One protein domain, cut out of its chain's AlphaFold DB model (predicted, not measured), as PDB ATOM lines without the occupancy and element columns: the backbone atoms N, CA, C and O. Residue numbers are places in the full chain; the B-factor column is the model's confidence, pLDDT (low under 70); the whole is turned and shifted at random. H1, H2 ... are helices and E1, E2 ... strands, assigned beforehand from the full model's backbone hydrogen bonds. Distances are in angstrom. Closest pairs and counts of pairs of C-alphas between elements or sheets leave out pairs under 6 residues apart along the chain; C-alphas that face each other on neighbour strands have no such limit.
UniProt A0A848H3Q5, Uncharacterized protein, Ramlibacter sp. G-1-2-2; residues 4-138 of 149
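What this domain is: This is residues 4 to 138 of the 149 residues of an uncharacterized protein of Ramlibacter sp. G-1-2-2 (UniProt A0A848H3Q5). One long helix, H3, forms the core, surrounded on three sides: a small three-stranded sheet covers one side, and helices H1 and H4 cross it on two others. The short helix H2 sits at the margin of the sheet, far from the core, the small H5 is near H4, and residues 102 to 108 stick out. The printed part has 135 residues, with five named helices and three named strands in the order H1 E1 H2 E2 E3 H3 H4 H5; the sheet is mixed, in the order E1 E3 E2, and the class is mostly helix. The whole is compact, with a radius of gyration of the C-alphas of 14.1 A and spans of 39 by 34 by 32 A.

How they stand to each other: In the sheet, the inner strand E3, residues 56 to 60, is parallel to edge strand E1, residues 26 to 30, with N 28 and O 57 2.8 A apart, within hydrogen-bond range. E3 is antiparallel to edge strand E2, residues 49 to 51, with N 50 and O 58 at 2.9 A, and the two form a hairpin. H3, residues 69 to 88, is on one face of this sheet at a height over the sheet of 8.1 A, in two layers, a helix over a sheet. It lies over E3 and E2 and runs along the strands, at 7 degrees to E2 on the local plane; the C-alphas of Tyr 51 and Glu 78 are their closest, 5.8 A apart. H2, residues 32 to 38, only grazes the sheet. H4, residues 105 to 125, touches H3 at a steep tilt of 43 degrees, opposite ways, a helical hairpin; their closest C-alphas, of His 77 and Ala 115, are 5.1 A apart. H1, residues 4 to 16, touches H3 at a steep tilt of 62 degrees, the same way, closest at the C-alphas of Ala 12 and Val 76, 5.5 A. With residues 11 to 16 alone H1 also touches residues 114 to 122 of H4, closest at the C-alphas of Leu 15 and Val 118, 5.8 A. H5, residues 134 to 137, is close to H4 but not clearly touching, the C-alphas of Arg 113 and Met 136 being closest at 6.7 A. In H1, H2, H3 and H4 every O i to N i+4 pair is within hydrogen-bond range; H5 is too short for one.

Where its parts are: E1 measures 12.5 A from first to last C-alpha and E3 13.0 A. H3 measures 29.0 A, from C-alpha 69 at (156.772, 206.636, 190.386), H4 30.4 A and H1 18.2 A. H1 begins at C-alpha 4, (167.052, 212.871, 187.126), and H5 ends at C-alpha 137, (140.418, 217.365, 202.320).

The domain as a whole: The two C-alphas farthest apart, of Asp 95 and Gly 127, are 40.1 A apart. The printed part has no cut. The link from H3 to H4, 16 residues, is long. Its residues 92 to 98 have pLDDT under 70; the mean of the printed part is 92.7.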
ATOM      1  N   LEU A   4     168.338 213.240 186.537       96.06
ATOM      2  CA  LEU A   4     167.052 212.871 187.126       96.06
ATOM      3  C   LEU A   4     166.433 214.039 187.903       96.06
ATOM      4  O   LEU A   4     165.319 214.458 187.605       96.06
ATOM      5  N   TYR A   5     167.155 214.606 188.872       97.19
ATOM      6  CA  TYR A   5     166.615 215.687 189.699       97.19
ATOM      7  C   TYR A   5     166.396 216.982 188.910       97.19
ATOM      8  O   TYR A   5     165.444 217.703 189.193       97.19
ATOM      9  N   ALA A   6     167.204 217.252 187.883       97.19
ATOM     10  CA  ALA A   6     166.957 218.371 186.975       97.19
ATOM     11  C   ALA A   6     165.648 218.179 186.185       97.19
ATOM     12  O   ALA A   6     164.871 219.120 186.021       97.19
ATOM     13  N   THR A   7     165.370 216.946 185.756       97.75
ATOM     14  CA  THR A   7     164.122 216.586 185.072       97.75
ATOM     15  C   THR A   7     162.918 216.711 186.005       97.75
ATOM     16  O   THR A   7     161.909 217.307 185.630       97.75
ATOM     17  N   LEU A   8     163.019 216.220 187.245       98.38
ATOM     18  CA  LEU A   8     161.952 216.359 188.246       98.38
ATOM     19  C   LEU A   8     161.701 217.831 188.615       98.38
ATOM     20  O   LEU A   8     160.546 218.235 188.756       98.38
ATOM     21  N   LEU A   9     162.746 218.662 188.672       98.50
ATOM     22  CA  LEU A   9     162.596 220.105 188.875       98.50
ATOM     23  C   LEU A   9     161.874 220.760 187.695       98.50
ATOM     24  O   LEU A   9     160.998 221.597 187.900       98.50
ATOM     25  N   SER A  10     162.190 220.358 186.461       98.38
ATOM     26  CA  SER A  10     161.485 220.834 185.267       98.38
ATOM     27  C   SER A  10     159.994 220.472 185.294       98.38
ATOM     28  O   SER A  10     159.156 221.314 184.959       98.38
ATOM     29  N   TRP A  11     159.644 219.270 185.766       98.62
ATOM     30  CA  TRP A  11     158.251 218.890 186.025       98.62
ATOM     31  C   TRP A  11     157.598 219.789 187.074       98.62
ATOM     32  O   TRP A  11     156.517 220.319 186.819       98.62
ATOM     33  N   ALA A  12     158.251 220.005 188.220       98.75
ATOM     34  CA  ALA A  12     157.727 220.861 189.282       98.75
ATOM     35  C   ALA A  12     157.471 222.293 188.782       98.75
ATOM     36  O   ALA A  12     156.381 222.824 188.992       98.75
ATOM     37  N   VAL A  13     158.418 222.890 188.052       98.62
ATOM     38  CA  VAL A  13     158.282 224.210 187.402       98.62
ATOM     39  C   VAL A  13     157.086 224.226 186.449       98.62
ATOM     40  O   VAL A  13     156.190 225.057 186.580       98.62
ATOM     41  N   THR A  14     157.031 223.263 185.527       98.56
ATOM     42  CA  THR A  14     156.001 223.208 184.479       98.56
ATOM     43  C   THR A  14     154.596 223.052 185.057       98.56
ATOM     44  O   THR A  14     153.663 223.705 184.594       98.56
ATOM     45  N   LEU A  15     154.429 222.188 186.060       98.62
ATOM     46  CA  LEU A  15     153.116 221.854 186.614       98.62
ATOM     47  C   LEU A  15     152.639 222.843 187.683       98.62
ATOM     48  O   LEU A  15     151.434 223.031 187.835       98.62
ATOM     49  N   SER A  16     153.554 223.470 188.427       98.44
ATOM     50  CA  SER A  16     153.196 224.471 189.442       98.44
ATOM     51  C   SER A  16     152.968 225.866 188.859       98.44
ATOM     52  O   SER A  16     152.235 226.659 189.451       98.44
ATOM     53  N   GLY A  17     153.597 226.172 187.717       98.06
ATOM     54  CA  GLY A  17     153.597 227.501 187.106       98.06
ATOM     55  C   GLY A  17     154.575 228.492 187.746       98.06
ATOM     56  O   GLY A  17     154.596 229.656 187.344       98.06
ATOM     57  N   TYR A  18     155.388 228.068 188.719       97.75
ATOM     58  CA  TYR A  18     156.476 228.894 189.245       97.75
ATOM     59  C   TYR A  18     157.599 229.057 188.213       97.75
ATOM     60  O   TYR A  18     157.826 228.152 187.408       97.75
ATOM     61  N   PRO A  19     158.333 230.185 188.219       95.19
ATOM     62  CA  PRO A  19     159.511 230.328 187.375       95.19
ATOM     63  C   PRO A  19     160.584 229.307 187.769       95.19
ATOM     64  O   PRO A  19     160.700 228.924 188.934       95.19
ATOM     65  N   ALA A  20     161.401 228.899 186.796       94.69
ATOM     66  CA  ALA A  20     162.603 228.134 187.097       94.69
ATOM     67  C   ALA A  20     163.511 228.951 188.038       94.69
ATOM     68  O   ALA A  20     163.730 230.139 187.780       94.69
ATOM     69  N   PRO A  21     164.024 228.345 189.120       94.00
ATOM     70  CA  PRO A  21     164.846 229.051 190.083       94.00
ATOM     71  C   PRO A  21     166.238 229.293 189.488       94.00
ATOM     72  O   PRO A  21     166.732 228.488 188.694       94.00
ATOM     73  N   THR A  22     166.878 230.401 189.867       92.19
ATOM     74  CA  THR A  22     168.247 230.717 189.417       92.19
ATOM     75  C   THR A  22     169.237 229.650 189.880       92.19
ATOM     76  O   THR A  22     170.108 229.234 189.118       92.19
ATOM     77  N   GLU A  23     169.074 229.195 191.120       92.25
ATOM     78  CA  GLU A  23     169.841 228.105 191.704       92.25
ATOM     79  C   GLU A  23     168.899 226.919 191.936       92.25
ATOM     80  O   GLU A  23     167.800 227.099 192.448       92.25
ATOM     81  N   PRO A  24     169.255 225.697 191.521       93.12
ATOM     82  CA  PRO A  24     168.430 224.532 191.805       93.12
ATOM     83  C   PRO A  24     168.653 224.048 193.253       93.12
ATOM     84  O   PRO A  24     169.752 224.218 193.789       93.12
ATOM     85  N   PRO A  25     167.671 223.375 193.885       94.12
ATOM     86  CA  PRO A  25     167.848 222.849 195.234       94.12
ATOM     87  C   PRO A  25     168.902 221.733 195.270       94.12
ATOM     88  O   PRO A  25     169.090 220.975 194.319       94.12
ATOM     89  N   VAL A  26     169.573 221.575 196.404       93.62
ATOM     90  CA  VAL A  26     170.463 220.451 196.685       93.62
ATOM     91  C   VAL A  26     169.640 219.331 197.309       93.62
ATOM     92  O   VAL A  26     169.151 219.458 198.428       93.62
ATOM     93  N   VAL A  27     169.496 218.220 196.589       95.31
ATOM     94  CA  VAL A  27     168.836 217.023 197.121       95.31
ATOM     95  C   VAL A  27     169.798 216.290 198.055       95.31
ATOM     96  O   VAL A  27     170.899 215.921 197.642       95.31
ATOM     97  N   VAL A  28     169.385 216.086 199.304       95.94
ATOM     98  CA  VAL A  28     170.202 215.494 200.367       95.94
ATOM     99  C   VAL A  28     169.512 214.240 200.915       95.94
ATOM    100  O   VAL A  28     168.540 214.363 201.662       95.94
ATOM    101  N   PRO A  29     170.018 213.035 200.596       96.50
ATOM    102  CA  PRO A  29     169.518 211.798 201.185       96.50
ATOM    103  C   PRO A  29     169.742 211.767 202.701       96.50
ATOM    104  O   PRO A  29     170.803 212.182 203.187       96.50
ATOM    105  N   LYS A  30     168.748 211.286 203.449       97.81
ATOM    106  CA  LYS A  30     168.800 211.123 204.907       97.81
ATOM    107  C   LYS A  30     168.101 209.828 205.341       97.81
ATOM    108  O   LYS A  30     167.121 209.449 204.707       97.81
ATOM    109  N   PRO A  31     168.537 209.183 206.438       97.88
ATOM    110  CA  PRO A  31     167.821 208.042 207.005       97.88
ATOM    111  C   PRO A  31     166.451 208.470 207.543       97.88
ATOM    112  O   PRO A  31     166.300 209.608 207.990       97.88
ATOM    113  N   HIS A  32     165.483 207.550 207.588       97.69
ATOM    114  CA  HIS A  32     164.120 207.840 208.058       97.69
ATOM    115  C   HIS A  32     164.072 208.524 209.439       97.69
ATOM    116  O   HIS A  32     163.299 209.455 209.667       97.69
ATOM    117  N   GLU A  33     164.972 208.130 210.346       97.38
ATOM    118  CA  GLU A  33     165.106 208.714 211.687       97.38
ATOM    119  C   GLU A  33     165.298 210.242 211.662       97.38
ATOM    120  O   GLU A  33     164.808 210.947 212.546       97.38
ATOM    121  N   PHE A  34     165.951 210.784 210.629       96.81
ATOM    122  CA  PHE A  34     166.083 212.228 210.454       96.81
ATOM    123  C   PHE A  34     164.716 212.909 210.319       96.81
ATOM    124  O   PHE A  34     164.488 213.938 210.948       96.81
ATOM    125  N   PHE A  35     163.791 212.336 209.548       96.31
ATOM    126  CA  PHE A  35     162.450 212.898 209.355       96.31
ATOM    127  C   PHE A  35     161.622 212.788 210.631       96.31
ATOM    128  O   PHE A  35     160.998 213.767 211.038       96.31
ATOM    129  N   VAL A  36     161.700 211.642 211.312       96.19
ATOM    130  CA  VAL A  36     161.063 211.436 212.620       96.19
ATOM    131  C   VAL A  36     161.503 212.516 213.606       96.19
ATOM    132  O   VAL A  36     160.666 213.166 214.230       96.19
ATOM    133  N   GLN A  37     162.810 212.765 213.721       95.69
ATOM    134  CA  GLN A  37     163.343 213.754 214.656       95.69
ATOM    135  C   GLN A  37     163.037 215.200 214.239       95.69
ATOM    136  O   GLN A  37     162.625 215.998 215.080       95.69
ATOM    137  N   GLN A  38     163.260 215.548 212.970       91.94
ATOM    138  CA  GLN A  38     163.281 216.945 212.525       91.94
ATOM    139  C   GLN A  38     161.926 217.439 212.010       91.94
ATOM    140  O   GLN A  38     161.505 218.534 212.375       91.94
ATOM    141  N   ALA A  39     161.231 216.642 211.196       90.19
ATOM    142  CA  ALA A  39     159.945 217.020 210.607       90.19
ATOM    143  C   ALA A  39     158.756 216.624 211.498       90.19
ATOM    144  O   ALA A  39     157.730 217.299 211.500       90.19
ATOM    145  N   CYS A  40     158.895 215.542 212.267       92.62
ATOM    146  CA  CYS A  40     157.805 214.953 213.049       92.62
ATOM    147  C   CYS A  40     157.999 215.077 214.569       92.62
ATOM    148  O   CYS A  40     157.295 214.429 215.343       92.62
ATOM    149  N   HIS A  41     158.943 215.914 215.011       92.75
ATOM    150  CA  HIS A  41     159.184 216.239 216.423       92.75
ATOM    151  C   HIS A  41     159.381 215.011 217.336       92.75
ATOM    152  O   HIS A  41     158.924 214.981 218.479       92.75
ATOM    153  N   GLY A  42     160.065 213.986 216.828       93.56
ATOM    154  CA  GLY A  42     160.358 212.739 217.537       93.56
ATOM    155  C   GLY A  42     159.219 211.718 217.534       93.56
ATOM    156  O   GLY A  42     159.350 210.675 218.173       93.56
ATOM    157  N   GLN A  43     158.111 211.990 216.841       94.38
ATOM    158  CA  GLN A  43     157.013 211.043 216.673       94.38
ATOM    159  C   GLN A  43     157.154 210.295 215.348       94.38
ATOM    160  O   GLN A  43     157.337 210.911 214.299       94.38
ATOM    161  N   GLU A  44     157.049 208.964 215.397       95.88
ATOM    162  CA  GLU A  44     157.094 208.120 214.201       95.88
ATOM    163  C   GLU A  44     156.055 208.583 213.169       95.88
ATOM    164  O   GLU A  44     154.881 208.789 213.499       95.88
ATOM    165  N   CYS A  45     156.477 208.749 211.916       93.12
ATOM    166  CA  CYS A  45     155.654 209.351 210.877       93.12
ATOM    167  C   CYS A  45     155.957 208.774 209.491       93.12
ATOM    168  O   CYS A  45     156.845 207.959 209.312       93.12
ATOM    169  N   LYS A  46     155.178 209.181 208.486       93.12
ATOM    170  CA  LYS A  46     155.314 208.698 207.098       93.12
ATOM    171  C   LYS A  46     155.926 209.741 206.162       93.12
ATOM    172  O   LYS A  46     155.713 209.676 204.954       93.12
ATOM    173  N   VAL A  47     156.611 210.733 206.721       93.88
ATOM    174  CA  VAL A  47     157.288 211.774 205.946       93.88
ATOM    175  C   VAL A  47     158.501 211.144 205.266       93.88
ATOM    176  O   VAL A  47     159.316 210.508 205.925       93.88
ATOM    177  N   LEU A  48     158.585 211.293 203.945       96.50
ATOM    178  CA  LEU A  48     159.658 210.726 203.112       96.50
ATOM    179  C   LEU A  48     160.446 211.803 202.354       96.50
ATOM    180  O   LEU A  48     161.446 211.514 201.702       96.50
ATOM    181  N   GLY A  49     159.977 213.045 202.414       96.19
ATOM    182  CA  GLY A  49     160.596 214.222 201.834       96.19
ATOM    183  C   GLY A  49     160.347 215.399 202.764       96.19
ATOM    184  O   GLY A  49     159.348 215.412 203.483       96.19
ATOM    185  N   TRP A  50     161.290 216.333 202.824       95.62
ATOM    186  CA  TRP A  50     161.118 217.539 203.619       95.62
ATOM    187  C   TRP A  50     161.966 218.691 203.090       95.62
ATOM    188  O   TRP A  50     163.201 218.644 203.098       95.62
ATOM    189  N   TYR A  51     161.297 219.763 202.681       93.88
ATOM    190  CA  TYR A  51     161.908 221.069 202.491       93.88
ATOM    191  C   TYR A  51     161.823 221.910 203.775       93.88
ATOM    192  O   TYR A  51     160.763 222.403 204.156       93.88
ATOM    193  N   ALA A  52     162.970 222.107 204.429       86.25
ATOM    194  CA  ALA A  52     163.077 222.841 205.693       86.25
ATOM    195  C   ALA A  52     163.499 224.314 205.527       86.25
ATOM    196  O   ALA A  52     163.791 224.977 206.517       86.25
ATOM    197  N   GLY A  53     163.578 224.826 204.295       86.25
ATOM    198  CA  GLY A  53     164.131 226.151 204.006       86.25
ATOM    199  C   GLY A  53     165.531 226.136 203.398       86.25
ATOM    200  O   GLY A  53     166.243 225.129 203.396       86.25
ATOM    201  N   GLY A  54     165.937 227.293 202.874       88.12
ATOM    202  CA  GLY A  54     167.211 227.454 202.178       88.12
ATOM    203  C   GLY A  54     167.256 226.667 200.865       88.12
ATOM    204  O   GLY A  54     166.283 226.634 200.113       88.12
ATOM    205  N   HIS A  55     168.392 226.018 200.598       89.81
ATOM    206  CA  HIS A  55     168.641 225.291 199.347       89.81
ATOM    207  C   HIS A  55     168.538 223.770 199.483       89.81
ATOM    208  O   HIS A  55     168.593 223.078 198.472       89.81
ATOM    209  N   ASN A  56     168.411 223.229 200.696       91.88
ATOM    210  CA  ASN A  56     168.415 221.783 200.895       91.88
ATOM    211  C   ASN A  56     167.002 221.211 200.800       91.88
ATOM    212  O   ASN A  56     166.077 221.684 201.455       91.88
ATOM    213  N   LEU A  57     166.878 220.139 200.030       94.00
ATOM    214  CA  LEU A  57     165.685 219.319 199.919       94.00
ATOM    215  C   LEU A  57     166.045 217.927 200.430       94.00
ATOM    216  O   LEU A  57     166.838 217.221 199.805       94.00
ATOM    217  N   TYR A  58     165.513 217.546 201.588       96.62
ATOM    218  CA  TYR A  58     165.828 216.262 202.206       96.62
ATOM    219  C   TYR A  58     164.896 215.177 201.674       96.62
ATOM    220  O   TYR A  58     163.692 215.394 201.563       96.62
ATOM    221  N   VAL A  59     165.452 214.010 201.351       97.62
ATOM    222  CA  VAL A  59     164.708 212.853 200.828       97.62
ATOM    223  C   VAL A  59     165.134 211.611 201.599       97.62
ATOM    224  O   VAL A  59     166.317 211.456 201.899       97.62
ATOM    225  N   ASP A  60     164.181 210.756 201.953       98.00
ATOM    226  CA  ASP A  60     164.465 209.481 202.603       98.00
ATOM    227  C   ASP A  60     165.360 208.627 201.699       98.00
ATOM    228  O   ASP A  60     165.065 208.423 200.523       98.00
ATOM    229  N   GLU A  61     166.488 208.161 202.229       97.50
ATOM    230  CA  GLU A  61     167.485 207.402 201.472       97.50
ATOM    231  C   GLU A  61     166.975 206.042 200.978       97.50
ATOM    232  O   GLU A  61     167.563 205.470 200.061       97.50
ATOM    233  N   ALA A  62     165.879 205.533 201.552       96.88
ATOM    234  CA  ALA A  62     165.214 204.328 201.075       96.88
ATOM    235  C   ALA A  62     164.327 204.577 199.842       96.88
ATOM    236  O   ALA A  62     163.832 203.617 199.242       96.88
ATOM    237  N   LEU A  63     164.092 205.838 199.453       96.12
ATOM    238  CA  LEU A  63     163.383 206.140 198.216       96.12
ATOM    239  C   LEU A  63     164.252 205.839 196.995       96.12
ATOM    240  O   LEU A  63     165.431 206.176 196.941       96.12
ATOM    241  N   ASP A  64     163.606 205.302 195.960       96.88
ATOM    242  CA  ASP A  64     164.191 205.106 194.632       96.88
ATOM    243  C   ASP A  64     163.432 205.949 193.588       96.88
ATOM    244  O   ASP A  64     162.545 205.438 192.900       96.88
ATOM    245  N   PRO A  65     163.718 207.261 193.472       96.94
ATOM    246  CA  PRO A  65     163.056 208.125 192.498       96.94
ATOM    247  C   PRO A  65     163.322 207.736 191.040       96.94
ATOM    248  O   PRO A  65     162.603 208.202 190.160       96.94
ATOM    249  N   GLU A  66     164.341 206.921 190.763       96.06
ATOM    250  CA  GLU A  66     164.685 206.506 189.404       96.06
ATOM    251  C   GLU A  66     163.726 205.422 188.901       96.06
ATOM    252  O   GLU A  66     163.239 205.507 187.775       96.06
ATOM    253  N   ASN A  67     163.387 204.448 189.755       96.62
ATOM    254  CA  ASN A  67     162.568 203.297 189.356       96.62
ATOM    255  C   ASN A  67     161.175 203.250 190.004       96.62
ATOM    256  O   ASN A  67     160.390 202.345 189.709       96.62
ATOM    257  N   ASN A  68     160.829 204.202 190.876       97.44
ATOM    258  CA  ASN A  68     159.538 204.237 191.562       97.44
ATOM    259  C   ASN A  68     158.793 205.565 191.327       97.44
ATOM    260  O   ASN A  68     159.224 206.648 191.732       97.44
ATOM    261  N   LEU A  69     157.612 205.475 190.701       97.56
ATOM    262  CA  LEU A  69     156.772 206.636 190.386       97.56
ATOM    263  C   LEU A  69     156.310 207.392 191.640       97.56
ATOM    264  O   LEU A  69     156.263 208.619 191.644       97.56
ATOM    265  N   PHE A  70     155.980 206.678 192.717       97.50
ATOM    266  CA  PHE A  70     155.618 207.321 193.976       97.50
ATOM    267  C   PHE A  70     156.819 208.074 194.560       97.50
ATOM    268  O   PHE A  70     156.676 209.242 194.915       97.50
ATOM    269  N   ALA A  71     158.006 207.463 194.570       97.69
ATOM    270  CA  ALA A  71     159.222 208.101 195.073       97.69
ATOM    271  C   ALA A  71     159.594 209.369 194.287       97.69
ATOM    272  O   ALA A  71     159.827 210.415 194.889       97.69
ATOM    273  N   SER A  72     159.569 209.324 192.950       98.12
ATOM    274  CA  SER A  72     159.788 210.530 192.136       98.12
ATOM    275  C   SER A  72     158.722 211.597 192.374       98.12
ATOM    276  O   SER A  72     159.051 212.780 192.438       98.12
ATOM    277  N   SER A  73     157.463 211.200 192.588       98.44
ATOM    278  CA  SER A  73     156.389 212.146 192.904       98.44
ATOM    279  C   SER A  73     156.601 212.869 194.240       98.44
ATOM    280  O   SER A  73     156.261 214.045 194.344       98.44
ATOM    281  N   VAL A  74     157.186 212.201 195.246       98.19
ATOM    282  CA  VAL A  74     157.545 212.827 196.531       98.19
ATOM    283  C   VAL A  74     158.617 213.893 196.310       98.19
ATOM    284  O   VAL A  74     158.492 215.001 196.811       98.19
ATOM    285  N   VAL A  75     159.627 213.622 195.482       98.38
ATOM    286  CA  VAL A  75     160.655 214.629 195.168       98.38
ATOM    287  C   VAL A  75     160.055 215.838 194.438       98.38
ATOM    288  O   VAL A  75     160.388 216.975 194.765       98.38
ATOM    289  N   VAL A  76     159.139 215.615 193.489       98.62
ATOM    290  CA  VAL A  76     158.418 216.703 192.803       98.62
ATOM    291  C   VAL A  76     157.612 217.544 193.797       98.62
ATOM    292  O   VAL A  76     157.622 218.768 193.685       98.62
ATOM    293  N   HIS A  77     156.957 216.918 194.779       98.62
ATOM    294  CA  HIS A  77     156.233 217.613 195.848       98.62
ATOM    295  C   HIS A  77     157.153 218.574 196.612       98.62
ATOM    296  O   HIS A  77     156.889 219.774 196.667       98.62
ATOM    297  N   GLU A  78     158.284 218.079 197.117       98.12
ATOM    298  CA  GLU A  78     159.234 218.912 197.864       98.12
ATOM    299  C   GLU A  78     159.858 220.021 197.000       98.12
ATOM    300  O   GLU A  78     160.131 221.124 197.476       98.12
ATOM    301  N   MET A  79     160.050 219.774 195.701       98.12
ATOM    302  CA  MET A  79     160.511 220.809 194.773       98.12
ATOM    303  C   MET A  79     159.482 221.931 194.612       98.12
ATOM    304  O   MET A  79     159.880 223.081 194.444       98.12
ATOM    305  N   VAL A  80     158.179 221.650 194.708       98.44
ATOM    306  CA  VAL A  80     157.159 222.711 194.733       98.44
ATOM    307  C   VAL A  80     157.308 223.574 195.980       98.44
ATOM    308  O   VAL A  80     157.230 224.795 195.860       98.44
ATOM    309  N   HIS A  81     157.603 222.997 197.147       97.19
ATOM    310  CA  HIS A  81     157.893 223.790 198.347       97.19
ATOM    311  C   HIS A  81     159.130 224.677 198.193       97.19
ATOM    312  O   HIS A  81     159.095 225.850 198.575       97.19
ATOM    313  N   TYR A  82     160.186 224.163 197.560       96.31
ATOM    314  CA  TYR A  82     161.347 224.978 197.209       96.31
ATOM    315  C   TYR A  82     160.965 226.145 196.283       96.31
ATOM    316  O   TYR A  82     161.300 227.295 196.558       96.31
ATOM    317  N   LEU A  83     160.199 225.881 195.219       97.25
ATOM    318  CA  LEU A  83     159.742 226.913 194.281       97.25
ATOM    319  C   LEU A  83     158.838 227.957 194.952       97.25
ATOM    320  O   LEU A  83     158.958 229.147 194.666       97.25
ATOM    321  N   GLN A  84     157.971 227.535 195.874       96.00
ATOM    322  CA  GLN A  84     157.162 228.433 196.697       96.00
ATOM    323  C   GLN A  84     158.049 229.365 197.533       96.00
ATOM    324  O   GLN A  84     157.776 230.562 197.602       96.00
ATOM    325  N   ALA A  85     159.123 228.846 198.136       93.81
ATOM    326  CA  ALA A  85     160.077 229.656 198.889       93.81
ATOM    327  C   ALA A  85     160.847 230.634 197.994       93.81
ATOM    328  O   ALA A  85     160.896 231.819 198.318       93.81
ATOM    329  N   VAL A  86     161.348 230.192 196.837       93.44
ATOM    330  CA  VAL A  86     162.003 231.071 195.846       93.44
ATOM    331  C   VAL A  86     161.057 232.179 195.379       93.44
ATOM    332  O   VAL A  86     161.450 233.339 195.298       93.44
ATOM    333  N   ALA A  87     159.783 231.868 195.127       93.00
ATOM    334  CA  ALA A  87     158.793 232.859 194.704       93.00
ATOM    335  C   ALA A  87     158.513 233.927 195.778       93.00
ATOM    336  O   ALA A  87     158.195 235.068 195.441       93.00
ATOM    337  N   ARG A  88     158.661 233.580 197.064       91.25
ATOM    338  CA  ARG A  88     158.641 234.530 198.191       91.25
ATOM    339  C   ARG A  88     160.005 235.191 198.446       91.25
ATOM    340  O   ARG A  88     160.104 236.115 199.250       91.25
ATOM    341  N   GLY A  89     161.056 234.730 197.766       87.69
ATOM    342  CA  GLY A  89     162.451 235.128 197.942       87.69
ATOM    343  C   GLY A  89     163.105 234.570 199.208       87.69
ATOM    344  O   GLY A  89     164.075 235.157 199.679       87.69
ATOM    345  N   ASP A  90     162.526 233.549 199.843       83.38
ATOM    346  CA  ASP A  90     162.959 232.962 201.123       83.38
ATOM    347  C   ASP A  90     164.074 231.903 200.961       83.38
ATOM    348  O   ASP A  90     164.627 231.406 201.939       83.38
ATOM    349  N   ASP A  91     164.455 231.580 199.730       70.75
ATOM    350  CA  ASP A  91     165.517 230.631 199.374       70.75
ATOM    351  C   ASP A  91     166.909 231.059 199.874       70.75
ATOM    352  O   ASP A  91     167.745 230.220 200.217       70.75
ATOM    353  N   ALA A  92     167.143 232.368 199.997       66.75
ATOM    354  CA  ALA A  92     168.387 232.935 200.518       66.75
ATOM    355  C   ALA A  92     168.463 232.995 202.058       66.75
ATOM    356  O   ALA A  92     169.437 233.534 202.602       66.75
ATOM    357  N   LEU A  93     167.451 232.500 202.781       64.62
ATOM    358  CA  LEU A  93     167.477 232.510 204.242       64.62
ATOM    359  C   LEU A  93     168.575 231.591 204.775       64.62
ATOM    360  O   LEU A  93     168.663 230.407 204.448       64.62
ATOM    361  N   ARG A  94     169.449 232.180 205.595       57.72
ATOM    362  CA  ARG A  94     170.530 231.479 206.289       57.72
ATOM    363  C   ARG A  94     169.978 230.788 207.539       57.72
ATOM    364  O   ARG A  94     168.885 231.102 207.999       57.72
ATOM    365  N   ASP A  95     170.738 229.826 208.050       60.72
ATOM    366  CA  ASP A  95     170.460 229.088 209.293       60.72
ATOM    367  C   ASP A  95     169.257 228.128 209.255       60.72
ATOM    368  O   ASP A  95     168.796 227.667 210.296       60.72
ATOM    369  N   GLY A  96     168.776 227.766 208.060       56.75
ATOM    370  CA  GLY A  96     167.711 226.766 207.908       56.75
ATOM    371  C   GLY A  96     166.318 227.282 208.273       56.75
ATOM    372  O   GLY A  96     165.430 226.485 208.558       56.75
ATOM    373  N   ALA A  97     166.109 228.602 208.278       65.75
ATOM    374  CA  ALA A  97     164.776 229.171 208.411       65.75
ATOM    375  C   ALA A  97     163.982 228.981 207.105       65.75
ATOM    376  O   ALA A  97     164.375 229.490 206.056       65.75
ATOM    377  N   ALA A  98     162.846 228.281 207.173       68.44
ATOM    378  CA  ALA A  98     161.937 228.087 206.037       68.44
ATOM    379  C   ALA A  98     161.182 229.358 205.617       68.44
ATOM    380  O   ALA A  98     160.742 229.468 204.472       68.44
ATOM    381  N   PHE A  99     161.028 230.312 206.538       76.00
ATOM    382  CA  PHE A  99     160.216 231.506 206.335       76.00
ATOM    383  C   PHE A  99     160.842 232.722 207.020       76.00
ATOM    384  O   PHE A  99     161.335 232.621 208.144       76.00
ATOM    385  N   ARG A 100     160.774 233.894 206.372       74.75
ATOM    386  CA  ARG A 100     161.134 235.185 206.999       74.75
ATOM    387  C   ARG A 100     160.167 235.584 208.101       74.75
ATOM    388  O   ARG A 100     160.563 236.149 209.115       74.75
ATOM    389  N   VAL A 101     158.891 235.340 207.836       79.31
ATOM    390  CA  VAL A 101     157.758 235.635 208.703       79.31
ATOM    391  C   VAL A 101     156.998 234.332 208.849       79.31
ATOM    392  O   VAL A 101     156.776 233.652 207.851       79.31
ATOM    393  N   ALA A 102     156.635 233.972 210.081       83.44
ATOM    394  CA  ALA A 102     155.854 232.769 210.325       83.44
ATOM    395  C   ALA A 102     154.541 232.844 209.520       83.44
ATOM    396  O   ALA A 102     153.786 233.802 209.711       83.44
ATOM    397  N   PRO A 103     154.287 231.893 208.606       85.38
ATOM    398  CA  PRO A 103     153.076 231.903 207.804       85.38
ATOM    399  C   PRO A 103     151.861 231.564 208.669       85.38
ATOM    400  O   PRO A 103     151.954 230.794 209.629       85.38
ATOM    401  N   SER A 104     150.711 232.111 208.293       90.31
ATOM    402  CA  SER A 104     149.420 231.696 208.838       90.31
ATOM    403  C   SER A 104     149.157 230.218 208.539       90.31
ATOM    404  O   SER A 104     149.669 229.648 207.568       90.31
ATOM    405  N   CYS A 105     148.276 229.595 209.324       92.38
ATOM    406  CA  CYS A 105     147.817 228.238 209.018       92.38
ATOM    407  C   CYS A 105     147.232 228.162 207.597       92.38
ATOM    408  O   CYS A 105     147.502 227.216 206.853       92.38
ATOM    409  N   THR A 106     146.459 229.177 207.197       93.19
ATOM    410  CA  THR A 106     145.795 229.216 205.887       93.19
ATOM    411  C   THR A 106     146.808 229.210 204.744       93.19
ATOM    412  O   THR A 106     146.606 228.506 203.752       93.19
ATOM    413  N   GLU A 107     147.913 229.945 204.885       92.19
ATOM    414  CA  GLU A 107     149.003 229.950 203.909       92.19
ATOM    415  C   GLU A 107     149.670 228.577 203.803       92.19
ATOM    416  O   GLU A 107     149.762 228.044 202.696       92.19
ATOM    417  N   ILE A 108     150.041 227.964 204.935       91.25
ATOM    418  CA  ILE A 108     150.648 226.621 204.961       91.25
ATOM    419  C   ILE A 108     149.734 225.606 204.265       91.25
ATOM    420  O   ILE A 108     150.164 224.893 203.360       91.25
ATOM    421  N   VAL A 109     148.451 225.567 204.637       94.31
ATOM    422  CA  VAL A 109     147.482 224.622 204.064       94.31
ATOM    423  C   VAL A 109     147.273 224.870 202.570       94.31
ATOM    424  O   VAL A 109     147.122 223.917 201.803       94.31
ATOM    425  N   SER A 110     147.261 226.130 202.131       95.19
ATOM    426  CA  SER A 110     147.156 226.479 200.712       95.19
ATOM    427  C   SER A 110     148.366 225.975 199.918       95.19
ATOM    428  O   SER A 110     148.201 225.371 198.855       95.19
ATOM    429  N   TRP A 111     149.575 226.176 200.442       95.56
ATOM    430  CA  TRP A 111     150.815 225.720 199.813       95.56
ATOM    431  C   TRP A 111     150.918 224.197 199.750       95.56
ATOM    432  O   TRP A 111     151.236 223.657 198.690       95.56
ATOM    433  N   GLU A 112     150.557 223.508 200.828       96.31
ATOM    434  CA  GLU A 112     150.511 222.045 200.889       96.31
ATOM    435  C   GLU A 112     149.505 221.473 199.877       96.31
ATOM    436  O   GLU A 112     149.790 220.537 199.126       96.31
ATOM    437  N   ARG A 113     148.311 222.077 199.778       97.00
ATOM    438  CA  ARG A 113     147.298 221.675 198.788       97.00
ATOM    439  C   ARG A 113     147.801 221.833 197.356       97.00
ATOM    440  O   ARG A 113     147.501 220.972 196.526       97.00
ATOM    441  N   GLN A 114     148.548 222.898 197.067       97.94
ATOM    442  CA  GLN A 114     149.161 223.108 195.756       97.94
ATOM    443  C   GLN A 114     150.242 222.057 195.468       97.94
ATOM    444  O   GLN A 114     150.224 221.470 194.385       97.94
ATOM    445  N   ALA A 115     151.132 221.770 196.423       98.25
ATOM    446  CA  ALA A 115     152.173 220.752 196.270       98.25
ATOM    447  C   ALA A 115     151.566 219.369 195.979       98.25
ATOM    448  O   ALA A 115     151.921 218.725 194.989       98.25
ATOM    449  N   TYR A 116     150.532 218.965 196.725       98.06
ATOM    450  CA  TYR A 116     149.798 217.734 196.425       98.06
ATOM    451  C   TYR A 116     149.046 217.763 195.090       98.06
ATOM    452  O   TYR A 116     148.899 216.720 194.451       98.06
ATOM    453  N   ALA A 117     148.528 218.917 194.659       97.81
ATOM    454  CA  ALA A 117     147.884 219.030 193.352       97.81
ATOM    455  C   ALA A 117     148.880 218.769 192.217       97.81
ATOM    456  O   ALA A 117     148.578 217.981 191.321       97.81
ATOM    457  N   VAL A 118     150.079 219.345 192.309       98.56
ATOM    458  CA  VAL A 118     151.171 219.104 191.361       98.56
ATOM    459  C   VAL A 118     151.642 217.651 191.411       98.56
ATOM    460  O   VAL A 118     151.783 217.023 190.365       98.56
ATOM    461  N   GLN A 119     151.816 217.082 192.606       98.44
ATOM    462  CA  GLN A 119     152.209 215.681 192.773       98.44
ATOM    463  C   GLN A 119     151.217 214.720 192.104       98.44
ATOM    464  O   GLN A 119     151.622 213.792 191.402       98.44
ATOM    465  N   ARG A 120     149.909 214.947 192.286       97.94
ATOM    466  CA  ARG A 120     148.867 214.149 191.624       97.94
ATOM    467  C   ARG A 120     148.903 214.319 190.112       97.94
ATOM    468  O   ARG A 120     148.832 213.318 189.409       97.94
ATOM    469  N   GLU A 121     149.024 215.547 189.614       97.94
ATOM    470  CA  GLU A 121     149.098 215.800 188.172       97.94
ATOM    471  C   GLU A 121     150.321 215.114 187.547       97.94
ATOM    472  O   GLU A 121     150.189 214.472 186.509       97.94
ATOM    473  N   TYR A 122     151.483 215.151 188.206       98.44
ATOM    474  CA  TYR A 122     152.670 214.411 187.774       98.44
ATOM    475  C   TYR A 122     152.374 212.910 187.625       98.44
ATOM    476  O   TYR A 122     152.598 212.342 186.561       98.44
ATOM    477  N   ILE A 123     151.781 212.275 188.639       98.12
ATOM    478  CA  ILE A 123     151.420 210.845 188.589       98.12
ATOM    479  C   ILE A 123     150.420 210.557 187.456       98.12
ATOM    480  O   ILE A 123     150.571 209.571 186.730       98.12
ATOM    481  N   MET A 124     149.437 211.441 187.258       97.38
ATOM    482  CA  MET A 124     148.441 211.327 186.188       97.38
ATOM    483  C   MET A 124     149.068 211.429 184.790       97.38
ATOM    484  O   MET A 124     148.643 210.716 183.881       97.38
ATOM    485  N   ARG A 125     150.112 212.250 184.602       97.19
ATOM    486  CA  ARG A 125     150.861 212.349 183.330       97.19
ATOM    487  C   ARG A 125     151.610 211.066 182.978       97.19
ATOM    488  O   ARG A 125     151.821 210.804 181.798       97.19
ATOM    489  N   TYR A 126     151.935 210.251 183.979       95.50
ATOM    490  CA  TYR A 126     152.475 208.899 183.811       95.50
ATOM    491  C   TYR A 126     151.381 207.826 183.652       95.50
ATOM    492  O   TYR A 126     151.684 206.636 183.606       95.50
ATOM    493  N   GLY A 127     150.108 208.222 183.544       95.94
ATOM    494  CA  GLY A 127     148.984 207.313 183.308       95.94
ATOM    495  C   GLY A 127     148.550 206.505 184.533       95.94
ATOM    496  O   GLY A 127     147.830 205.520 184.383       95.94
ATOM    497  N   ALA A 128     148.973 206.901 185.737       96.19
ATOM    498  CA  ALA A 128     148.613 206.245 186.988       96.19
ATOM    499  C   ALA A 128     147.704 207.135 187.849       96.19
ATOM    500  O   ALA A 128     147.669 208.351 187.694       96.19
ATOM    501  N   TYR A 129     146.997 206.524 188.801       93.62
ATOM    502  CA  TYR A 129     146.237 207.236 189.827       93.62
ATOM    503  C   TYR A 129     146.612 206.701 191.208       93.62
ATOM    504  O   TYR A 129     146.455 205.512 191.481       93.62
ATOM    505  N   LEU A 130     147.079 207.592 192.082       92.19
ATOM    506  CA  LEU A 130     147.335 207.312 193.493       92.19
ATOM    507  C   LEU A 130     146.588 208.352 194.344       92.19
ATOM    508  O   LEU A 130     146.683 209.547 194.048       92.19
ATOM    509  N   PRO A 131     145.863 207.948 195.406       90.62
ATOM    510  CA  PRO A 131     145.076 208.856 196.243       90.62
ATOM    511  C   PRO A 131     145.965 209.631 197.235       90.62
ATOM    512  O   PRO A 131     145.805 209.538 198.450       90.62
ATOM    513  N   ILE A 132     146.938 210.387 196.724       91.62
ATOM    514  CA  ILE A 132     147.887 211.155 197.538       91.62
ATOM    515  C   ILE A 132     147.284 212.509 197.932       91.62
ATOM    516  O   ILE A 132     146.618 213.184 197.136       91.62
ATOM    517  N   GLY A 133     147.518 212.907 199.185       87.69
ATOM    518  CA  GLY A 133     147.020 214.162 199.742       87.69
ATOM    519  C   GLY A 133     145.524 214.152 200.062       87.69
ATOM    520  O   GLY A 133     144.947 215.213 200.272       87.69
ATOM    521  N   VAL A 134     144.871 212.981 200.108       88.56
ATOM    522  CA  VAL A 134     143.447 212.869 200.494       88.56
ATOM    523  C   VAL A 134     143.179 213.362 201.916       88.56
ATOM    524  O   VAL A 134     142.110 213.903 202.182       88.56
ATOM    525  N   SER A 135     144.165 213.256 202.811       85.44
ATOM    526  CA  SER A 135     144.102 213.816 204.166       85.44
ATOM    527  C   SER A 135     143.861 215.330 204.158       85.44
ATOM    528  O   SER A 135     143.149 215.837 205.024       85.44
ATOM    529  N   MET A 136     144.355 216.047 203.143       89.06
ATOM    530  CA  MET A 136     144.205 217.502 203.028       89.06
ATOM    531  C   MET A 136     142.763 217.966 202.794       89.06
ATOM    532  O   MET A 136     142.479 219.154 202.965       89.06
ATOM    533  N   ALA A 137     141.845 217.060 202.436       84.25
ATOM    534  CA  ALA A 137     140.418 217.365 202.320       84.25
ATOM    535  C   ALA A 137     139.774 217.697 203.678       84.25
ATOM    536  O   ALA A 137     138.774 218.413 203.727       84.25
ATOM    537  N   HIS A 138     140.352 217.196 204.773       86.00
ATOM    538  CA  HIS A 138     139.842 217.387 206.130       86.00
ATOM    539  C   HIS A 138     140.642 218.410 206.938       86.00
ATOM    540  O   HIS A 138     140.198 218.812 208.010       86.00
TER     541      HIS A 138